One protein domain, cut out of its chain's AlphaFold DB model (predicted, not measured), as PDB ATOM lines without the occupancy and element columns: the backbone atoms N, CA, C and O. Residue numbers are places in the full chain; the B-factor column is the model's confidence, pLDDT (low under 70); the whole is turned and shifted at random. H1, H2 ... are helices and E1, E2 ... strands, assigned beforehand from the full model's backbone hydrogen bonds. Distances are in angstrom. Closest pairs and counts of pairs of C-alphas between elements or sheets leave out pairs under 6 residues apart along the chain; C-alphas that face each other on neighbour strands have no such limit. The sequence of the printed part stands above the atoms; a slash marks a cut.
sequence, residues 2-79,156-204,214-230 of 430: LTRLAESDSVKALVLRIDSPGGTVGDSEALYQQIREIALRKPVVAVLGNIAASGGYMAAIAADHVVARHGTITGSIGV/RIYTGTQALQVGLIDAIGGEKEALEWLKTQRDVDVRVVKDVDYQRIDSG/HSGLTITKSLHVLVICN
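Overview. This is residues 2 to 79, 156 to 204 and 214 to 230 of the 430 residues of the protein "Peptidase_S49 domain-containing protein" of Hevea brasiliensis (UniProt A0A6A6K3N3). A strongly twisted, branched sheet of seven strands makes the core, with helices on both faces: H3 on one, with H2 packed on H3 and H1 packed on H2, and H4 and H5 on the opposite face. E1 and E2 run side by side nearest the middle; beyond its bend at residue 50, E2 pairs with E4, and the sheet curls round H4, while E7 and E6 extend the sheet beyond E1 and residues 198 to 204 reach outward to a cut. You have 144 printed residues with five named helices and seven named strands, which follow one another along the chain as H1, then E1, H2, E2, H3, E3, E4, E5, H4, H5, E6 and E7; the class is mixed, helices and strands, and of the neighbour pairs E1 and E2, E2 and E3, and E2 and E4 are parallel, while E1 and E7, E4 and E5, and E6 and E7 are antiparallel. The whole is compact, with a radius of gyration of the C-alphas of 14.6 A, and flat in outline, spanning 45 by 42 by 21 A.

Along the chain. Find C-alpha 2 at (121.194, -10.839, 14.867), where H1 begins and runs to residue 7. E1, residues 13 to 20, is 21.7 A long, and H2, residues 25 to 39, is 20.6 A long. Look for C-alpha 44 at (109.516, -9.596, 17.160): E2 runs from there to residue 53, 18.6 A, and bends by 116 degrees at residue 50. H3 has residues 55 to 61, E3 residues 65 to 68 and E4 residues 73 to 75. After the first cut come E5, residues 157 to 159, H4, residues 160 to 166, and H5, residues 175 to 186, 15.4 A long. E6, residues 192 to 197, is 15.8 A long; E7, residues 224 to 229, is 16.4 A long and ends at C-alpha 229, (115.684, -11.901, 29.557).

Arrangement. Start with E1 and E2, parallel at 9 degrees, where N 47 and O 16 are 2.8 A apart, within hydrogen-bond range. On the other side of E2 from E1 lie E3, parallel, with N 48 and O 67 at 2.8 A, and E4, parallel, with N 52 and O 73 at 2.8 A. E5 is antiparallel to E4, with N 74 and O 158 at 2.8 A. E7 is antiparallel to E1, with N 226 and O 15 at 3.0 A, and E6 is antiparallel to E7, with N 194 and O 227 at 2.7 A. E1, H2, E2 and E2, H3, E3 are strand-helix-strand units, two parallel neighbour strands with a helix between, each with a right-handed crossover. H3 is on the sheet, and its closest C-alphas to E2 are those of Ala 60 and Ala 46, 5.6 A apart. H2 touches H3, closest at C-alphas Tyr 32 and Ala 59, 4.9 A, the same way at a shallow tilt of 21 degrees. H1 touches H2, closest at C-alphas Ala 6 and Ile 38, 4.9 A; both only graze the sheet. H5 is on the opposite face from H3, at a height over the sheet of 8.1 A. It lies over E2 and only just not over E1, on which 2 of its 12 C-alphas fall. H4 lies on the same face as H5, but the two are apart. In H1, H2, H3, H4 and H5 every O i to N i+4 pair is within hydrogen-bond range.

Size, cuts and confidence. The two C-alphas farthest apart are those of Asp 187 and Ser 215, at 46.3 A. Residues 80 to 155 are not printed, with 11.1 A between C-alphas 79 and 156; residues 205 to 213 are not printed either, with 18.8 A between C-alphas 204 and 214. Of the links that are printed whole, none is long. Mean pLDDT of the printed part is 78.9; it is under 70 at residues 2 to 3, 190 to 204 and 214 to 230, and E7 has a mean of 28.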
ATOM      1  N   LEU A   2     122.624 -10.508  14.774       64.12
ATOM      2  CA  LEU A   2     121.194 -10.839  14.867       64.12
ATOM      3  C   LEU A   2     120.908 -12.359  14.859       64.12
ATOM      4  O   LEU A   2     120.173 -12.842  15.716       64.12
ATOM      5  N   THR A   3     121.606 -13.151  14.040       65.62
ATOM      6  CA  THR A   3     121.490 -14.627  14.040       65.62
ATOM      7  C   THR A   3     121.814 -15.264  15.401       65.62
ATOM      8  O   THR A   3     121.123 -16.179  15.840       65.62
ATOM      9  N   ARG A   4     122.797 -14.729  16.147       71.75
ATOM     10  CA  ARG A   4     123.126 -15.226  17.500       71.75
ATOM     11  C   ARG A   4     121.998 -14.947  18.500       71.75
ATOM     12  O   ARG A   4     121.816 -15.709  19.448       71.75
ATOM     13  N   LEU A   5     121.226 -13.873  18.296       72.25
ATOM     14  CA  LEU A   5     120.034 -13.591  19.102       72.25
ATOM     15  C   LEU A   5     118.924 -14.603  18.814       72.25
ATOM     16  O   LEU A   5     118.236 -15.014  19.748       72.25
ATOM     17  N   ALA A   6     118.779 -15.050  17.562       74.69
ATOM     18  CA  ALA A   6     117.823 -16.092  17.188       74.69
ATOM     19  C   ALA A   6     118.120 -17.428  17.892       74.69
ATOM     20  O   ALA A   6     117.198 -18.128  18.301       74.69
ATOM     21  N   GLU A   7     119.397 -17.764  18.077       80.38
ATOM     22  CA  GLU A   7     119.843 -19.050  18.638       80.38
ATOM     23  C   GLU A   7     119.936 -19.071  20.170       80.38
ATOM     24  O   GLU A   7     119.921 -20.135  20.775       80.38
ATOM     25  N   SER A   8     120.017 -17.914  20.835       81.56
ATOM     26  CA  SER A   8     120.217 -17.878  22.288       81.56
ATOM     27  C   SER A   8     118.941 -18.174  23.084       81.56
ATOM     28  O   SER A   8     118.034 -17.346  23.113       81.56
ATOM     29  N   ASP A   9     118.892 -19.269  23.846       81.81
ATOM     30  CA  ASP A   9     117.741 -19.607  24.712       81.81
ATOM     31  C   ASP A   9     117.421 -18.555  25.787       81.81
ATOM     32  O   ASP A   9     116.296 -18.492  26.297       81.81
ATOM     33  N   SER A  10     118.403 -17.716  26.132       81.56
ATOM     34  CA  SER A  10     118.249 -16.622  27.098       81.56
ATOM     35  C   SER A  10     117.448 -15.435  26.553       81.56
ATOM     36  O   SER A  10     116.917 -14.641  27.331       81.56
ATOM     37  N   VAL A  11     117.343 -15.330  25.225       83.94
ATOM     38  CA  VAL A  11     116.591 -14.293  24.517       83.94
ATOM     39  C   VAL A  11     115.224 -14.851  24.158       83.94
ATOM     40  O   VAL A  11     115.141 -15.822  23.404       83.94
ATOM     41  N   LYS A  12     114.160 -14.247  24.689       87.00
ATOM     42  CA  LYS A  12     112.782 -14.725  24.476       87.00
ATOM     43  C   LYS A  12     112.028 -13.977  23.384       87.00
ATOM     44  O   LYS A  12     111.189 -14.574  22.725       87.00
ATOM     45  N   ALA A  13     112.355 -12.709  23.173       89.94
ATOM     46  CA  ALA A  13     111.766 -11.866  22.143       89.94
ATOM     47  C   ALA A  13     112.745 -10.761  21.737       89.94
ATOM     48  O   ALA A  13     113.739 -10.513  22.432       89.94
ATOM     49  N   LEU A  14     112.437 -10.099  20.625       88.00
ATOM     50  CA  LEU A  14     113.162  -8.939  20.122       88.00
ATOM     51  C   LEU A  14     112.244  -7.715  20.109       88.00
ATOM     52  O   LEU A  14     111.181  -7.750  19.489       88.00
ATOM     53  N   VAL A  15     112.684  -6.623  20.736       90.06
ATOM     54  CA  VAL A  15     112.075  -5.303  20.543       90.06
ATOM     55  C   VAL A  15     112.998  -4.491  19.639       90.06
ATOM     56  O   VAL A  15     114.140  -4.193  19.989       90.06
ATOM     57  N   LEU A  16     112.512  -4.160  18.448       88.50
ATOM     58  CA  LEU A  16     113.260  -3.439  17.426       88.50
ATOM     59  C   LEU A  16     112.907  -1.953  17.484       88.50
ATOM     60  O   LEU A  16     111.814  -1.562  17.076       88.50
ATOM     61  N   ARG A  17     113.815  -1.109  17.982       88.56
ATOM     62  CA  ARG A  17     113.602   0.345  18.008       88.56
ATOM     63  C   ARG A  17     114.176   0.972  16.742       88.56
ATOM     64  O   ARG A  17     115.374   0.863  16.504       88.56
ATOM     65  N   ILE A  18     113.332   1.637  15.954       84.81
ATOM     66  CA  ILE A  18     113.715   2.211  14.654       84.81
ATOM     67  C   ILE A  18     113.536   3.725  14.694       84.81
ATOM     68  O   ILE A  18     112.417   4.189  14.886       84.81
ATOM     69  N   ASP A  19     114.608   4.487  14.475       86.00
ATOM     70  CA  ASP A  19     114.547   5.938  14.246       86.00
ATOM     71  C   ASP A  19     115.354   6.298  12.982       86.00
ATOM     72  O   ASP A  19     116.480   6.774  13.073       86.00
ATOM     73  N   SER A  20     114.815   5.984  11.796       82.62
ATOM     74  CA  SER A  20     115.501   6.080  10.498       82.62
ATOM     75  C   SER A  20     114.603   6.628   9.373       82.62
ATOM     76  O   SER A  20     113.451   6.195   9.237       82.62
ATOM     77  N   PRO A  21     115.119   7.531   8.512       78.69
ATOM     78  CA  PRO A  21     114.407   8.003   7.323       78.69
ATOM     79  C   PRO A  21     114.393   6.992   6.164       78.69
ATOM     80  O   PRO A  21     113.672   7.213   5.192       78.69
ATOM     81  N   GLY A  22     115.188   5.920   6.236       82.69
ATOM     82  CA  GLY A  22     115.404   4.982   5.138       82.69
ATOM     83  C   GLY A  22     116.886   4.744   4.861       82.69
ATOM     84  O   GLY A  22     117.730   4.921   5.738       82.69
ATOM     85  N   GLY A  23     117.196   4.319   3.639       81.00
ATOM     86  CA  GLY A  23     118.550   3.978   3.216       81.00
ATOM     87  C   GLY A  23     118.559   3.316   1.843       81.00
ATOM     88  O   GLY A  23     117.613   3.465   1.070       81.00
ATOM     89  N   THR A  24     119.627   2.578   1.542       80.06
ATOM     90  CA  THR A  24     119.722   1.815   0.292       80.06
ATOM     91  C   THR A  24     118.743   0.634   0.306       80.06
ATOM     92  O   THR A  24     118.416   0.089   1.365       80.06
ATOM     93  N   VAL A  25     118.272   0.226  -0.877       77.75
ATOM     94  CA  VAL A  25     117.337  -0.906  -1.012       77.75
ATOM     95  C   VAL A  25     117.989  -2.207  -0.535       77.75
ATOM     96  O   VAL A  25     117.404  -2.906   0.287       77.75
ATOM     97  N   GLY A  26     119.225  -2.485  -0.965       77.50
ATOM     98  CA  GLY A  26     119.938  -3.718  -0.610       77.50
ATOM     99  C   GLY A  26     120.226  -3.863   0.888       77.50
ATOM    100  O   GLY A  26     120.015  -4.936   1.448       77.50
ATOM    101  N   ASP A  27     120.638  -2.789   1.573       80.69
ATOM    102  CA  ASP A  27     120.868  -2.849   3.026       80.69
ATOM    103  C   ASP A  27     119.550  -3.031   3.793       80.69
ATOM    104  O   ASP A  27     119.491  -3.757   4.790       80.69
ATOM    105  N   SER A  28     118.475  -2.397   3.309       81.94
ATOM    106  CA  SER A  28     117.135  -2.525   3.893       81.94
ATOM    107  C   SER A  28     116.587  -3.945   3.732       81.94
ATOM    108  O   SER A  28     116.036  -4.494   4.686       81.94
ATOM    109  N   GLU A  29     116.793  -4.566   2.569       87.81
ATOM    110  CA  GLU A  29     116.459  -5.970   2.323       87.81
ATOM    111  C   GLU A  29     117.265  -6.900   3.236       87.81
ATOM    112  O   GLU A  29     116.689  -7.760   3.902       87.81
ATOM    113  N   ALA A  30     118.586  -6.720   3.317       82.44
ATOM    114  CA  ALA A  30     119.434  -7.556   4.161       82.44
ATOM    115  C   ALA A  30     118.987  -7.506   5.632       82.44
ATOM    116  O   ALA A  30     118.916  -8.540   6.304       82.44
ATOM    117  N   LEU A  31     118.632  -6.315   6.125       83.69
ATOM    118  CA  LEU A  31     118.086  -6.141   7.467       83.69
ATOM    119  C   LEU A  31     116.701  -6.791   7.613       83.69
ATOM    120  O   LEU A  31     116.467  -7.496   8.596       83.69
ATOM    121  N   TYR A  32     115.804  -6.601   6.639       92.06
ATOM    122  CA  TYR A  32     114.489  -7.246   6.606       92.06
ATOM    123  C   TYR A  32     114.618  -8.767   6.749       92.06
ATOM    124  O   TYR A  32     114.006  -9.349   7.647       92.06
ATOM    125  N   GLN A  33     115.469  -9.401   5.938       90.12
ATOM    126  CA  GLN A  33     115.670 -10.852   5.962       90.12
ATOM    127  C   GLN A  33     116.198 -11.333   7.319       90.12
ATOM    128  O   GLN A  33     115.648 -12.267   7.901       90.12
ATOM    129  N   GLN A  34     117.194 -10.649   7.891       86.56
ATOM    130  CA  GLN A  34     117.736 -11.006   9.209       86.56
ATOM    131  C   GLN A  34     116.694 -10.888  10.329       86.56
ATOM    132  O   GLN A  34     116.666 -11.712  11.246       86.56
ATOM    133  N   ILE A  35     115.817  -9.882  10.273       89.19
ATOM    134  CA  ILE A  35     114.719  -9.747  11.238       89.19
ATOM    135  C   ILE A  35     113.696 -10.869  11.035       89.19
ATOM    136  O   ILE A  35     113.236 -11.457  12.018       89.19
ATOM    137  N   ARG A  36     113.366 -11.219   9.783       93.88
ATOM    138  CA  ARG A  36     112.459 -12.334   9.477       93.88
ATOM    139  C   ARG A  36     112.994 -13.667   9.987       93.88
ATOM    140  O   ARG A  36     112.224 -14.420  10.576       93.88
ATOM    141  N   GLU A  37     114.291 -13.936   9.856       91.12
ATOM    142  CA  GLU A  37     114.919 -15.142  10.416       91.12
ATOM    143  C   GLU A  37     114.723 -15.256  11.935       91.12
ATOM    144  O   GLU A  37     114.458 -16.347  12.448       91.12
ATOM    145  N   ILE A  38     114.809 -14.137  12.663       87.69
ATOM    146  CA  ILE A  38     114.509 -14.105  14.101       87.69
ATOM    147  C   ILE A  38     113.016 -14.352  14.333       87.69
ATOM    148  O   ILE A  38     112.670 -15.183  15.175       87.69
ATOM    149  N   ALA A  39     112.148 -13.681  13.572       93.19
ATOM    150  CA  ALA A  39     110.693 -13.770  13.696       93.19
ATOM    151  C   ALA A  39     110.139 -15.183  13.448       93.19
ATOM    152  O   ALA A  39     109.100 -15.550  13.991       93.19
ATOM    153  N   LEU A  40     110.852 -16.021  12.686       92.31
ATOM    154  CA  LEU A  40     110.509 -17.439  12.519       92.31
ATOM    155  C   LEU A  40     110.640 -18.255  13.813       92.31
ATOM    156  O   LEU A  40     110.045 -19.326  13.923       92.31
ATOM    157  N   ARG A  41     111.443 -17.792  14.776       91.56
ATOM    158  CA  ARG A  41     111.758 -18.532  16.010       91.56
ATOM    159  C   ARG A  41     111.264 -17.831  17.266       91.56
ATOM    160  O   ARG A  41     110.994 -18.495  18.263       91.56
ATOM    161  N   LYS A  42     111.216 -16.500  17.253       91.00
ATOM    162  CA  LYS A  42     110.957 -15.670  18.429       91.00
ATOM    163  C   LYS A  42     110.066 -14.498  18.058       91.00
ATOM    164  O   LYS A  42     110.279 -13.921  16.998       91.00
ATOM    165  N   PRO A  43     109.146 -14.084  18.940       94.94
ATOM    166  CA  PRO A  43     108.346 -12.896  18.700       94.94
ATOM    167  C   PRO A  43     109.208 -11.652  18.487       94.94
ATOM    168  O   PRO A  43     110.112 -11.369  19.283       94.94
ATOM    169  N   VAL A  44     108.887 -10.888  17.445       95.12
ATOM    170  CA  VAL A  44     109.516  -9.596  17.160       95.12
ATOM    171  C   VAL A  44     108.460  -8.499  17.151       95.12
ATOM    172  O   VAL A  44     107.465  -8.597  16.438       95.12
ATOM    173  N   VAL A  45     108.701  -7.421  17.893       96.81
ATOM    174  CA  VAL A  45     107.872  -6.210  17.864       96.81
ATOM    175  C   VAL A  45     108.725  -4.997  17.514       96.81
ATOM    176  O   VAL A  45     109.778  -4.778  18.109       96.81
ATOM    177  N   ALA A  46     108.282  -4.210  16.537       97.12
ATOM    178  CA  ALA A  46     108.913  -2.955  16.154       97.12
ATOM    179  C   ALA A  46     108.286  -1.784  16.916       97.12
ATOM    180  O   ALA A  46     107.065  -1.663  16.999       97.12
ATOM    181  N   VAL A  47     109.131  -0.898  17.440       95.81
ATOM    182  CA  VAL A  47     108.747   0.366  18.072       95.81
ATOM    183  C   VAL A  47     109.345   1.502  17.259       95.81
ATOM    184  O   VAL A  47     110.561   1.711  17.253       95.81
ATOM    185  N   LEU A  48     108.482   2.244  16.577       95.88
ATOM    186  CA  LEU A  48     108.893   3.345  15.721       95.88
ATOM    187  C   LEU A  48     109.174   4.599  16.564       95.88
ATOM    188  O   LEU A  48     108.391   4.984  17.439       95.88
ATOM    189  N   GLY A  49     110.325   5.212  16.307       86.19
ATOM    190  CA  GLY A  49     110.838   6.421  16.938       86.19
ATOM    191  C   GLY A  49     110.186   7.687  16.388       86.19
ATOM    192  O   GLY A  49     108.969   7.744  16.208       86.19
ATOM    193  N   ASN A  50     110.986   8.728  16.149       83.00
ATOM    194  CA  ASN A  50     110.479   9.955  15.536       83.00
ATOM    195  C   ASN A  50     110.193   9.725  14.053       83.00
ATOM    196  O   ASN A  50     109.164  10.175  13.550       83.00
ATOM    197  N   ILE A  51     111.082   8.999  13.372       81.69
ATOM    198  CA  ILE A  51     110.979   8.684  11.949       81.69
ATOM    199  C   ILE A  51     111.236   7.189  11.744       81.69
ATOM    200  O   ILE A  51     112.189   6.635  12.267       81.69
ATOM    201  N   ALA A  52     110.397   6.520  10.968       90.50
ATOM    202  CA  ALA A  52     110.635   5.165  10.483       90.50
ATOM    203  C   ALA A  52     109.983   5.035   9.108       90.50
ATOM    204  O   ALA A  52     108.874   4.516   8.980       90.50
ATOM    205  N   ALA A  53     110.632   5.600   8.097       87.44
ATOM    206  CA  ALA A  53     110.099   5.751   6.745       87.44
ATOM    207  C   ALA A  53     110.961   4.989   5.722       87.44
ATOM    208  O   ALA A  53     112.106   4.647   6.014       87.44
ATOM    209  N   SER A  54     110.412   4.703   4.538       93.25
ATOM    210  CA  SER A  54     111.107   4.028   3.432       93.25
ATOM    211  C   SER A  54     111.788   2.730   3.902       93.25
ATOM    212  O   SER A  54     111.119   1.887   4.500       93.25
ATOM    213  N   GLY A  55     113.101   2.563   3.720       83.81
ATOM    214  CA  GLY A  55     113.859   1.410   4.231       83.81
ATOM    215  C   GLY A  55     113.700   1.149   5.742       83.81
ATOM    216  O   GLY A  55     113.688   0.002   6.181       83.81
ATOM    217  N   GLY A  56     113.469   2.191   6.551       89.56
ATOM    218  CA  GLY A  56     113.145   2.046   7.972       89.56
ATOM    219  C   GLY A  56     111.771   1.409   8.200       89.56
ATOM    220  O   GLY A  56     111.614   0.579   9.095       89.56
ATOM    221  N   TYR A  57     110.785   1.735   7.359       97.94
ATOM    222  CA  TYR A  57     109.483   1.064   7.379       97.94
ATOM    223  C   TYR A  57     109.576  -0.369   6.830       97.94
ATOM    224  O   TYR A  57     108.943  -1.262   7.387       97.94
ATOM    225  N   MET A  58     110.421  -0.619   5.821       95.50
ATOM    226  CA  MET A  58     110.728  -1.977   5.346       95.50
ATOM    227  C   MET A  58     111.251  -2.856   6.494       95.50
ATOM    228  O   MET A  58     110.724  -3.938   6.728       95.50
ATOM    229  N   ALA A  59     112.207  -2.366   7.287       93.75
ATOM    230  CA  ALA A  59     112.675  -3.085   8.472       93.75
ATOM    231  C   ALA A  59     111.563  -3.286   9.521       93.75
ATOM    232  O   ALA A  59     111.472  -4.350  10.133       93.75
ATOM    233  N   ALA A  60     110.689  -2.293   9.716       97.38
ATOM    234  CA  ALA A  60     109.586  -2.385  10.671       97.38
ATOM    235  C   ALA A  60     108.585  -3.496  10.324       97.38
ATOM    236  O   ALA A  60     108.205  -4.266  11.205       97.38
ATOM    237  N   ILE A  61     108.182  -3.618   9.055       98.38
ATOM    238  CA  ILE A  61     107.211  -4.638   8.620       98.38
ATOM    239  C   ILE A  61     107.775  -6.064   8.655       98.38
ATOM    240  O   ILE A  61     107.016  -7.031   8.550       98.38
ATOM    241  N   ALA A  62     109.088  -6.219   8.853       97.12
ATOM    242  CA  ALA A  62     109.683  -7.512   9.161       97.12
ATOM    243  C   ALA A  62     109.268  -8.029  10.552       97.12
ATOM    244  O   ALA A  62     109.279  -9.238  10.777       97.12
ATOM    245  N   ALA A  63     108.877  -7.155  11.485       97.19
ATOM    246  CA  ALA A  63     108.369  -7.557  12.793       97.19
ATOM    247  C   ALA A  63     106.974  -8.200  12.699       97.19
ATOM    248  O   ALA A  63     106.268  -8.075  11.697       97.19
ATOM    249  N   ASP A  64     106.560  -8.891  13.760       98.12
ATOM    250  CA  ASP A  64     105.222  -9.484  13.871       98.12
ATOM    251  C   ASP A  64     104.163  -8.471  14.321       98.12
ATOM    252  O   ASP A  64     102.969  -8.721  14.166       98.12
ATOM    253  N   HIS A  65     104.603  -7.358  14.911       98.50
ATOM    254  CA  HIS A  65     103.758  -6.268  15.377       98.50
ATOM    255  C   HIS A  65     104.521  -4.946  15.312       98.50
ATOM    256  O   HIS A  65     105.712  -4.903  15.624       98.50
ATOM    257  N   VAL A  66     103.844  -3.871  14.918       98.75
ATOM    258  CA  VAL A  66     104.426  -2.540  14.735       98.75
ATOM    259  C   VAL A  66     103.670  -1.524  15.581       98.75
ATOM    260  O   VAL A  66     102.472  -1.303  15.406       98.75
ATOM    261  N   VAL A  67     104.398  -0.866  16.476       98.50
ATOM    262  CA  VAL A  67     103.891   0.162  17.383       98.50
ATOM    263  C   VAL A  67     104.532   1.499  17.033       98.50
ATOM    264  O   VAL A  67     105.748   1.577  16.862       98.50
ATOM    265  N   ALA A  68     103.745   2.572  16.960       98.38
ATOM    266  CA  ALA A  68     104.266   3.923  16.736       98.38
ATOM    267  C   ALA A  68     103.570   4.958  17.621       98.38
ATOM    268  O   ALA A  68     102.434   4.766  18.043       98.38
ATOM    269  N   ARG A  69     104.205   6.105  17.872       97.94
ATOM    270  CA  ARG A  69     103.535   7.217  18.564       97.94
ATOM    271  C   ARG A  69     102.681   8.007  17.577       97.94
ATOM    272  O   ARG A  69     102.972   8.034  16.388       97.94
ATOM    273  N   HIS A  70     101.688   8.747  18.076       98.31
ATOM    274  CA  HIS A  70     100.854   9.631  17.245       98.31
ATOM    275  C   HIS A  70     101.681  10.547  16.320       98.31
ATOM    276  O   HIS A  70     101.326  10.728  15.160       98.31
ATOM    277  N   GLY A  71     102.789  11.098  16.832       94.31
ATOM    278  CA  GLY A  71     103.677  12.009  16.103       94.31
ATOM    279  C   GLY A  71     104.805  11.346  15.307       94.31
ATOM    280  O   GLY A  71     105.604  12.065  14.719       94.31
ATOM    281  N   THR A  72     104.906  10.013  15.294       96.81
ATOM    282  CA  THR A  72     105.899   9.312  14.468       96.81
ATOM    283  C   THR A  72     105.622   9.568  12.988       96.81
ATOM    284  O   THR A  72     104.472   9.488  12.566       96.81
ATOM    285  N   ILE A  73     106.664   9.815  12.198       95.69
ATOM    286  CA  ILE A  73     106.593   9.879  10.735       95.69
ATOM    287  C   ILE A  73     106.987   8.515  10.162       95.69
ATOM    288  O   ILE A  73     108.075   8.014  10.433       95.69
ATOM    289  N   THR A  74     106.117   7.900   9.367       98.00
ATOM    290  CA  THR A  74     106.345   6.586   8.747       98.00
ATOM    291  C   THR A  74     105.755   6.516   7.334       98.00
ATOM    292  O   THR A  74     105.398   7.545   6.760       98.00
ATOM    293  N   GLY A  75     105.683   5.326   6.735       97.12
ATOM    294  CA  GLY A  75     105.340   5.141   5.330       97.12
ATOM    295  C   GLY A  75     106.516   5.501   4.434       97.12
ATOM    296  O   GLY A  75     107.593   4.934   4.601       97.12
ATOM    297  N   SER A  76     106.326   6.431   3.492       96.38
ATOM    298  CA  SER A  76     107.281   6.682   2.402       96.38
ATOM    299  C   SER A  76     107.587   5.392   1.634       96.38
ATOM    300  O   SER A  76     108.736   5.011   1.414       96.38
ATOM    301  N   ILE A  77     106.523   4.648   1.311       98.00
ATOM    302  CA  ILE A  77     106.620   3.407   0.545       98.00
ATOM    303  C   ILE A  77     106.791   3.811  -0.915       98.00
ATOM    304  O   ILE A  77     105.827   4.167  -1.587       98.00
ATOM    305  N   GLY A  78     108.038   3.819  -1.358       92.56
ATOM    306  CA  GLY A  78     108.452   4.314  -2.659       92.56
ATOM    307  C   GLY A  78     109.959   4.174  -2.823       92.56
ATOM    308  O   GLY A  78     110.679   3.914  -1.854       92.56
ATOM    309  N   VAL A  79     110.422   4.332  -4.058       92.50
ATOM    310  CA  VAL A  79     111.838   4.272  -4.424       92.50
ATOM    311  C   VAL A  79     112.149   5.505  -5.253       92.50
ATOM    312  O   VAL A  79     111.352   5.905  -6.098       92.50
ATOM    313  N   ARG A 156     104.112   8.826  -0.232       97.25
ATOM    314  CA  ARG A 156     103.744   9.778   0.829       97.25
ATOM    315  C   ARG A 156     104.146   9.296   2.226       97.25
ATOM    316  O   ARG A 156     104.188   8.099   2.524       97.25
ATOM    317  N   ILE A 157     104.369  10.254   3.121       98.06
ATOM    318  CA  ILE A 157     104.545   9.997   4.554       98.06
ATOM    319  C   ILE A 157     103.203   9.979   5.290       98.06
ATOM    320  O   ILE A 157     102.228  10.600   4.866       98.06
ATOM    321  N   TYR A 158     103.190   9.305   6.438       98.50
ATOM    322  CA  TYR A 158     102.058   9.226   7.354       98.50
ATOM    323  C   TYR A 158     102.503   9.575   8.771       98.50
ATOM    324  O   TYR A 158     103.586   9.181   9.202       98.50
ATOM    325  N   THR A 159     101.643  10.256   9.526       98.56
ATOM    326  CA  THR A 159     101.769  10.267  10.991       98.56
ATOM    327  C   THR A 159     101.418   8.889  11.553       98.56
ATOM    328  O   THR A 159     100.688   8.137  10.907       98.56
ATOM    329  N   GLY A 160     101.849   8.553  12.770       98.50
ATOM    330  CA  GLY A 160     101.487   7.281  13.404       98.50
ATOM    331  C   GLY A 160      99.972   7.088  13.493       98.50
ATOM    332  O   GLY A 160      99.468   6.002  13.217       98.50
ATOM    333  N   THR A 161      99.220   8.160  13.763       98.62
ATOM    334  CA  THR A 161      97.748   8.130  13.755       98.62
ATOM    335  C   THR A 161      97.189   7.733  12.390       98.62
ATOM    336  O   THR A 161      96.333   6.855  12.305       98.62
ATOM    337  N   GLN A 162      97.673   8.359  11.312       98.75
ATOM    338  CA  GLN A 162      97.221   8.037   9.958       98.75
ATOM    339  C   GLN A 162      97.661   6.628   9.555       98.75
ATOM    340  O   GLN A 162      96.874   5.885   8.980       98.75
ATOM    341  N   ALA A 163      98.888   6.240   9.907       98.81
ATOM    342  CA  ALA A 163      99.436   4.918   9.649       98.81
ATOM    343  C   ALA A 163      98.583   3.821  10.298       98.81
ATOM    344  O   ALA A 163      98.329   2.807   9.655       98.81
ATOM    345  N   LEU A 164      98.072   4.033  11.518       98.75
ATOM    346  CA  LEU A 164      97.144   3.091  12.148       98.75
ATOM    347  C   LEU A 164      95.827   3.013  11.364       98.75
ATOM    348  O   LEU A 164      95.358   1.922  11.055       98.75
ATOM    349  N   GLN A 165      95.253   4.161  10.993       98.38
ATOM    350  CA  GLN A 165      93.994   4.221  10.235       98.38
ATOM    351  C   GLN A 165      94.087   3.514   8.880       98.38
ATOM    352  O   GLN A 165      93.133   2.870   8.447       98.38
ATOM    353  N   VAL A 166      95.232   3.626   8.201       98.25
ATOM    354  CA  VAL A 166      95.453   2.954   6.918       98.25
ATOM    355  C   VAL A 166      96.001   1.530   7.061       98.25
ATOM    356  O   VAL A 166      96.098   0.847   6.046       98.25
ATOM    357  N   GLY A 167      96.285   1.063   8.280       98.44
ATOM    358  CA  GLY A 167      96.733  -0.300   8.584       98.44
ATOM    359  C   GLY A 167      98.235  -0.549   8.413       98.44
ATOM    360  O   GLY A 167      98.661  -1.701   8.365       98.44
ATOM    361  N   LEU A 168      99.049   0.500   8.291       98.62
ATOM    362  CA  LEU A 168     100.508   0.404   8.173       98.62
ATOM    363  C   LEU A 168     101.189   0.057   9.508       98.62
ATOM    364  O   LEU A 168     102.289  -0.491   9.512       98.62
ATOM    365  N   ILE A 169     100.543   0.346  10.632       98.81
ATOM    366  CA  ILE A 169     100.978  -0.083  11.966       98.81
ATOM    367  C   ILE A 169      99.819  -0.772  12.682       98.81
ATOM    368  O   ILE A 169      98.673  -0.688  12.237       98.81
ATOM    369  N   ASP A 170     100.117  -1.425  13.799       98.75
ATOM    370  CA  ASP A 170      99.152  -2.234  14.538       98.75
ATOM    371  C   ASP A 170      98.623  -1.540  15.799       98.75
ATOM    372  O   ASP A 170      97.486  -1.780  16.202       98.75
ATOM    373  N   ALA A 171      99.419  -0.664  16.420       98.56
ATOM    374  CA  ALA A 171      99.013   0.050  17.626       98.56
ATOM    375  C   ALA A 171      99.695   1.413  17.780       98.56
ATOM    376  O   ALA A 171     100.816   1.640  17.314       98.56
ATOM    377  N   ILE A 172      99.021   2.308  18.508       98.62
ATOM    378  CA  ILE A 172      99.639   3.537  18.998       98.62
ATOM    379  C   ILE A 172     100.282   3.288  20.361       98.62
ATOM    380  O   ILE A 172      99.617   2.814  21.279       98.62
ATOM    381  N   GLY A 173     101.553   3.659  20.506       96.25
ATOM    382  CA  GLY A 173     102.294   3.504  21.751       96.25
ATOM    383  C   GLY A 173     103.801   3.659  21.588       96.25
ATOM    384  O   GLY A 173     104.303   4.223  20.616       96.25
ATOM    385  N   GLY A 174     104.531   3.152  22.570       91.06
ATOM    386  CA  GLY A 174     105.971   2.977  22.548       91.06
ATOM    387  C   GLY A 174     106.355   1.621  23.135       91.06
ATOM    388  O   GLY A 174     105.665   0.621  22.961       91.06
ATOM    389  N   GLU A 175     107.474   1.591  23.850       89.38
ATOM    390  CA  GLU A 175     108.017   0.358  24.425       89.38
ATOM    391  C   GLU A 175     107.046  -0.334  25.386       89.38
ATOM    392  O   GLU A 175     106.926  -1.552  25.357       89.38
ATOM    393  N   LYS A 176     106.293   0.429  26.187       92.50
ATOM    394  CA  LYS A 176     105.308  -0.133  27.116       92.50
ATOM    395  C   LYS A 176     104.266  -0.986  26.385       92.50
ATOM    396  O   LYS A 176     103.996  -2.105  26.804       92.50
ATOM    397  N   GLU A 177     103.701  -0.473  25.298       95.50
ATOM    398  CA  GLU A 177     102.695  -1.173  24.498       95.50
ATOM    399  C   GLU A 177     103.300  -2.370  23.754       95.50
ATOM    400  O   GLU A 177     102.659  -3.410  23.642       95.50
ATOM    401  N   ALA A 178     104.558  -2.268  23.321       93.62
ATOM    402  CA  ALA A 178     105.282  -3.396  22.744       93.62
ATOM    403  C   ALA A 178     105.511  -4.534  23.758       93.62
ATOM    404  O   ALA A 178     105.299  -5.702  23.434       93.62
ATOM    405  N   LEU A 179     105.895  -4.204  24.996       91.50
ATOM    406  CA  LEU A 179     106.045  -5.174  26.087       91.50
ATOM    407  C   LEU A 179     104.700  -5.792  26.486       91.50
ATOM    408  O   LEU A 179     104.623  -6.996  26.724       91.50
ATOM    409  N   GLU A 180     103.632  -4.995  26.515       94.56
ATOM    410  CA  GLU A 180     102.281  -5.491  26.789       94.56
ATOM    411  C   GLU A 180     101.799  -6.447  25.688       94.56
ATOM    412  O   GLU A 180     101.223  -7.497  25.982       94.56
ATOM    413  N   TRP A 181     102.082  -6.142  24.418       95.62
ATOM    414  CA  TRP A 181     101.795  -7.045  23.304       95.62
ATOM    415  C   TRP A 181     102.564  -8.366  23.435       95.62
ATOM    416  O   TRP A 181     101.970  -9.437  23.306       95.62
ATOM    417  N   LEU A 182     103.860  -8.316  23.764       93.88
ATOM    418  CA  LEU A 182     104.668  -9.519  24.001       93.88
ATOM    419  C   LEU A 182     104.100 -10.376  25.135       93.88
ATOM    420  O   LEU A 182     103.980 -11.594  24.999       93.88
ATOM    421  N   LYS A 183     103.701  -9.741  26.236       94.12
ATOM    422  CA  LYS A 183     103.118 -10.432  27.381       94.12
ATOM    423  C   LYS A 183     101.780 -11.082  27.039       94.12
ATOM    424  O   LYS A 183     101.584 -12.260  27.314       94.12
ATOM    425  N   THR A 184     100.864 -10.328  26.440       95.12
ATOM    426  CA  THR A 184      99.471 -10.764  26.253       95.12
ATOM    427  C   THR A 184      99.264 -11.648  25.028       95.12
ATOM    428  O   THR A 184      98.446 -12.560  25.080       95.12
ATOM    429  N   GLN A 185      99.987 -11.398  23.933       95.44
ATOM    430  CA  GLN A 185      99.791 -12.103  22.660       95.44
ATOM    431  C   GLN A 185     100.808 -13.219  22.430       95.44
ATOM    432  O   GLN A 185     100.590 -14.083  21.580       95.44
ATOM    433  N   ARG A 186     101.945 -13.187  23.134       94.00
ATOM    434  CA  ARG A 186     103.068 -14.103  22.895       94.00
ATOM    435  C   ARG A 186     103.551 -14.835  24.147       94.00
ATOM    436  O   ARG A 186     104.491 -15.612  24.030       94.00
ATOM    437  N   ASP A 187     102.910 -14.618  25.300       92.38
ATOM    438  CA  ASP A 187     103.265 -15.214  26.601       92.38
ATOM    439  C   ASP A 187     104.732 -14.959  27.010       92.38
ATOM    440  O   ASP A 187     105.413 -15.785  27.617       92.38
ATOM    441  N   VAL A 188     105.256 -13.782  26.646       88.44
ATOM    442  CA  VAL A 188     106.614 -13.344  26.990       88.44
ATOM    443  C   VAL A 188     106.528 -12.242  28.048       88.44
ATOM    444  O   VAL A 188     106.496 -11.056  27.732       88.44
ATOM    445  N   ASP A 189     106.489 -12.637  29.325       82.88
ATOM    446  CA  ASP A 189     106.534 -11.722  30.478       82.88
ATOM    447  C   ASP A 189     107.971 -11.608  30.998       82.88
ATOM    448  O   ASP A 189     108.522 -12.575  31.527       82.88
ATOM    449  N   VAL A 190     108.616 -10.457  30.826       67.44
ATOM    450  CA  VAL A 190     110.057 -10.312  31.063       67.44
ATOM    451  C   VAL A 190     110.420  -8.995  31.741       67.44
ATOM    452  O   VAL A 190     109.828  -7.954  31.476       67.44
ATOM    453  N   ARG A 191     111.417  -9.058  32.638       57.41
ATOM    454  CA  ARG A 191     111.819  -7.952  33.531       57.41
ATOM    455  C   ARG A 191     113.168  -7.316  33.202       57.41
ATOM    456  O   ARG A 191     113.451  -6.237  33.714       57.41
ATOM    457  N   VAL A 192     114.028  -7.984  32.426       54.28
ATOM    458  CA  VAL A 192     115.390  -7.504  32.139       54.28
ATOM    459  C   VAL A 192     115.536  -7.222  30.664       54.28
ATOM    460  O   VAL A 192     115.548  -8.140  29.857       54.28
ATOM    461  N   VAL A 193     115.719  -5.955  30.345       59.69
ATOM    462  CA  VAL A 193     115.890  -5.453  28.997       59.69
ATOM    463  C   VAL A 193     117.375  -5.103  28.809       59.69
ATOM    464  O   VAL A 193     117.940  -4.353  29.599       59.69
ATOM    465  N   LYS A 194     118.035  -5.697  27.819       58.66
ATOM    466  CA  LYS A 194     119.431  -5.458  27.443       58.66
ATOM    467  C   LYS A 194     119.461  -4.703  26.127       58.66
ATOM    468  O   LYS A 194     119.150  -5.282  25.090       58.66
ATOM    469  N   ASP A 195     119.877  -3.448  26.159       59.12
ATOM    470  CA  ASP A 195     120.266  -2.758  24.939       59.12
ATOM    471  C   ASP A 195     121.466  -3.472  24.315       59.12
ATOM    472  O   ASP A 195     122.477  -3.766  24.954       59.12
ATOM    473  N   VAL A 196     121.312  -3.792  23.048       56.62
ATOM    474  CA  VAL A 196     122.317  -4.328  22.161       56.62
ATOM    475  C   VAL A 196     122.525  -3.252  21.111       56.62
ATOM    476  O   VAL A 196     121.698  -3.044  20.222       56.62
ATOM    477  N   ASP A 197     123.617  -2.514  21.257       48.12
ATOM    478  CA  ASP A 197     123.945  -1.456  20.316       48.12
ATOM    479  C   ASP A 197     124.371  -2.106  18.996       48.12
ATOM    480  O   ASP A 197     125.366  -2.837  18.937       48.12
ATOM    481  N   TYR A 198     123.583  -1.906  17.938       44.41
ATOM    482  CA  TYR A 198     123.970  -2.317  16.596       44.41
ATOM    483  C   TYR A 198     124.918  -1.249  16.059       44.41
ATOM    484  O   TYR A 198     124.529  -0.367  15.296       44.41
ATOM    485  N   GLN A 199     126.173  -1.292  16.509       35.88
ATOM    486  CA  GLN A 199     127.207  -0.529  15.835       35.88
ATOM    487  C   GLN A 199     127.427  -1.147  14.458       35.88
ATOM    488  O   GLN A 199     127.568  -2.364  14.305       35.88
ATOM    489  N   ARG A 200     127.366  -0.272  13.458       36.94
ATOM    490  CA  ARG A 200     127.645  -0.548  12.057       36.94
ATOM    491  C   ARG A 200     128.888  -1.436  11.972       36.94
ATOM    492  O   ARG A 200     129.943  -1.084  12.485       36.94
ATOM    493  N   ILE A 201     128.753  -2.594  11.326       29.94
ATOM    494  CA  ILE A 201     129.919  -3.241  10.735       29.94
ATOM    495  C   ILE A 201     130.371  -2.240   9.682       29.94
ATOM    496  O   ILE A 201     129.650  -2.035   8.703       29.94
ATOM    497  N   ASP A 202     131.504  -1.579   9.902       29.52
ATOM    498  CA  ASP A 202     132.226  -0.939   8.814       29.52
ATOM    499  C   ASP A 202     132.546  -2.045   7.812       29.52
ATOM    500  O   ASP A 202     133.499  -2.812   7.938       29.52
ATOM    501  N   SER A 203     131.652  -2.212   6.841       31.34
ATOM    502  CA  SER A 203     131.947  -2.947   5.632       31.34
ATOM    503  C   SER A 203     133.175  -2.260   5.060       31.34
ATOM    504  O   SER A 203     133.077  -1.101   4.661       31.34
ATOM    505  N   GLY A 204     134.314  -2.949   5.039       28.03
ATOM    506  CA  GLY A 204     135.562  -2.495   4.422       28.03
ATOM    507  C   GLY A 204     135.468  -2.295   2.901       28.03
ATOM    508  O   GLY A 204     136.420  -2.588   2.183       28.03
ATOM    509  N   HIS A 214     125.024  11.827  -0.720       28.97
ATOM    510  CA  HIS A 214     124.919  12.523   0.574       28.97
ATOM    511  C   HIS A 214     124.564  14.017   0.565       28.97
ATOM    512  O   HIS A 214     124.392  14.600   1.637       28.97
ATOM    513  N   SER A 215     124.379  14.664  -0.581       25.34
ATOM    514  CA  SER A 215     123.885  16.047  -0.603       25.34
ATOM    515  C   SER A 215     122.357  16.077  -0.589       25.34
ATOM    516  O   SER A 215     121.742  16.466  -1.579       25.34
ATOM    517  N   GLY A 216     121.738  15.657   0.521       25.44
ATOM    518  CA  GLY A 216     120.307  15.913   0.689       25.44
ATOM    519  C   GLY A 216     119.491  15.137   1.719       25.44
ATOM    520  O   GLY A 216     118.290  15.128   1.525       25.44
ATOM    521  N   LEU A 217     120.044  14.510   2.770       24.45
ATOM    522  CA  LEU A 217     119.317  14.238   4.034       24.45
ATOM    523  C   LEU A 217     120.253  13.572   5.067       24.45
ATOM    524  O   LEU A 217     120.251  12.357   5.245       24.45
ATOM    525  N   THR A 218     121.055  14.347   5.798       24.27
ATOM    526  CA  THR A 218     121.699  13.806   7.007       24.27
ATOM    527  C   THR A 218     120.689  13.860   8.151       24.27
ATOM    528  O   THR A 218     120.582  14.866   8.849       24.27
ATOM    529  N   ILE A 219     119.923  12.784   8.344       23.45
ATOM    530  CA  ILE A 219     119.267  12.500   9.627       23.45
ATOM    531  C   ILE A 219     119.855  11.188  10.134       23.45
ATOM    532  O   ILE A 219     119.351  10.102   9.861       23.45
ATOM    533  N   THR A 220     120.965  11.295  10.860       32.31
ATOM    534  CA  THR A 220     121.429  10.241  11.758       32.31
ATOM    535  C   THR A 220     120.394  10.064  12.862       32.31
ATOM    536  O   THR A 220     120.050  11.035  13.536       32.31
ATOM    537  N   LYS A 221     119.923   8.833  13.081       30.02
ATOM    538  CA  LYS A 221     119.599   8.332  14.420       30.02
ATOM    539  C   LYS A 221     119.565   6.804  14.440       30.02
ATOM    540  O   LYS A 221     119.310   6.129  13.453       30.02
ATOM    541  N   SER A 222     120.017   6.304  15.573       31.92
ATOM    542  CA  SER A 222     120.563   4.980  15.828       31.92
ATOM    543  C   SER A 222     119.546   3.843  15.677       31.92
ATOM    544  O   SER A 222     118.369   4.009  15.999       31.92
ATOM    545  N   LEU A 223     120.018   2.652  15.293       29.34
ATOM    546  CA  LEU A 223     119.285   1.398  15.487       29.34
ATOM    547  C   LEU A 223     119.672   0.811  16.851       29.34
ATOM    548  O   LEU A 223     120.759   0.258  17.005       29.34
ATOM    549  N   HIS A 224     118.784   0.921  17.838       28.50
ATOM    550  CA  HIS A 224     118.972   0.273  19.137       28.50
ATOM    551  C   HIS A 224     118.207  -1.052  19.146       28.50
ATOM    552  O   HIS A 224     116.979  -1.080  19.017       28.50
ATOM    553  N   VAL A 225     118.926  -2.165  19.276       28.66
ATOM    554  CA  VAL A 225     118.323  -3.496  19.352       28.66
ATOM    555  C   VAL A 225     118.128  -3.837  20.820       28.66
ATOM    556  O   VAL A 225     119.087  -3.892  21.570       28.66
ATOM    557  N   LEU A 226     116.900  -4.072  21.261       25.34
ATOM    558  CA  LEU A 226     116.593  -4.256  22.675       25.34
ATOM    559  C   LEU A 226     116.232  -5.730  22.944       25.34
ATOM    560  O   LEU A 226     115.291  -6.277  22.366       25.34
ATOM    561  N   VAL A 227     117.007  -6.398  23.798       30.34
ATOM    562  CA  VAL A 227     116.997  -7.854  24.031       30.34
ATOM    563  C   VAL A 227     116.484  -8.182  25.426       30.34
ATOM    564  O   VAL A 227     117.078  -7.755  26.405       30.34
ATOM    565  N   ILE A 228     115.431  -8.993  25.562       30.00
ATOM    566  CA  ILE A 228     114.781  -9.198  26.868       30.00
ATOM    567  C   ILE A 228     115.007 -10.616  27.462       30.00
ATOM    568  O   ILE A 228     114.876 -11.619  26.753       30.00
ATOM    569  N   CYS A 229     115.334 -10.700  28.767       26.88
ATOM    570  CA  CYS A 229     115.684 -11.901  29.557       26.88
ATOM    571  C   CYS A 229     114.885 -12.016  30.891       26.88
ATOM    572  O   CYS A 229     114.393 -11.009  31.406       26.88
ATOM    573  N   ASN A 230     114.828 -13.212  31.519       28.45
ATOM    574  CA  ASN A 230     114.254 -13.435  32.870       28.45
ATOM    575  C   ASN A 230     115.105 -14.337  33.805       28.45
ATOM    576  O   ASN A 230     115.706 -15.305  33.351       28.45
TER     577      ASN A 230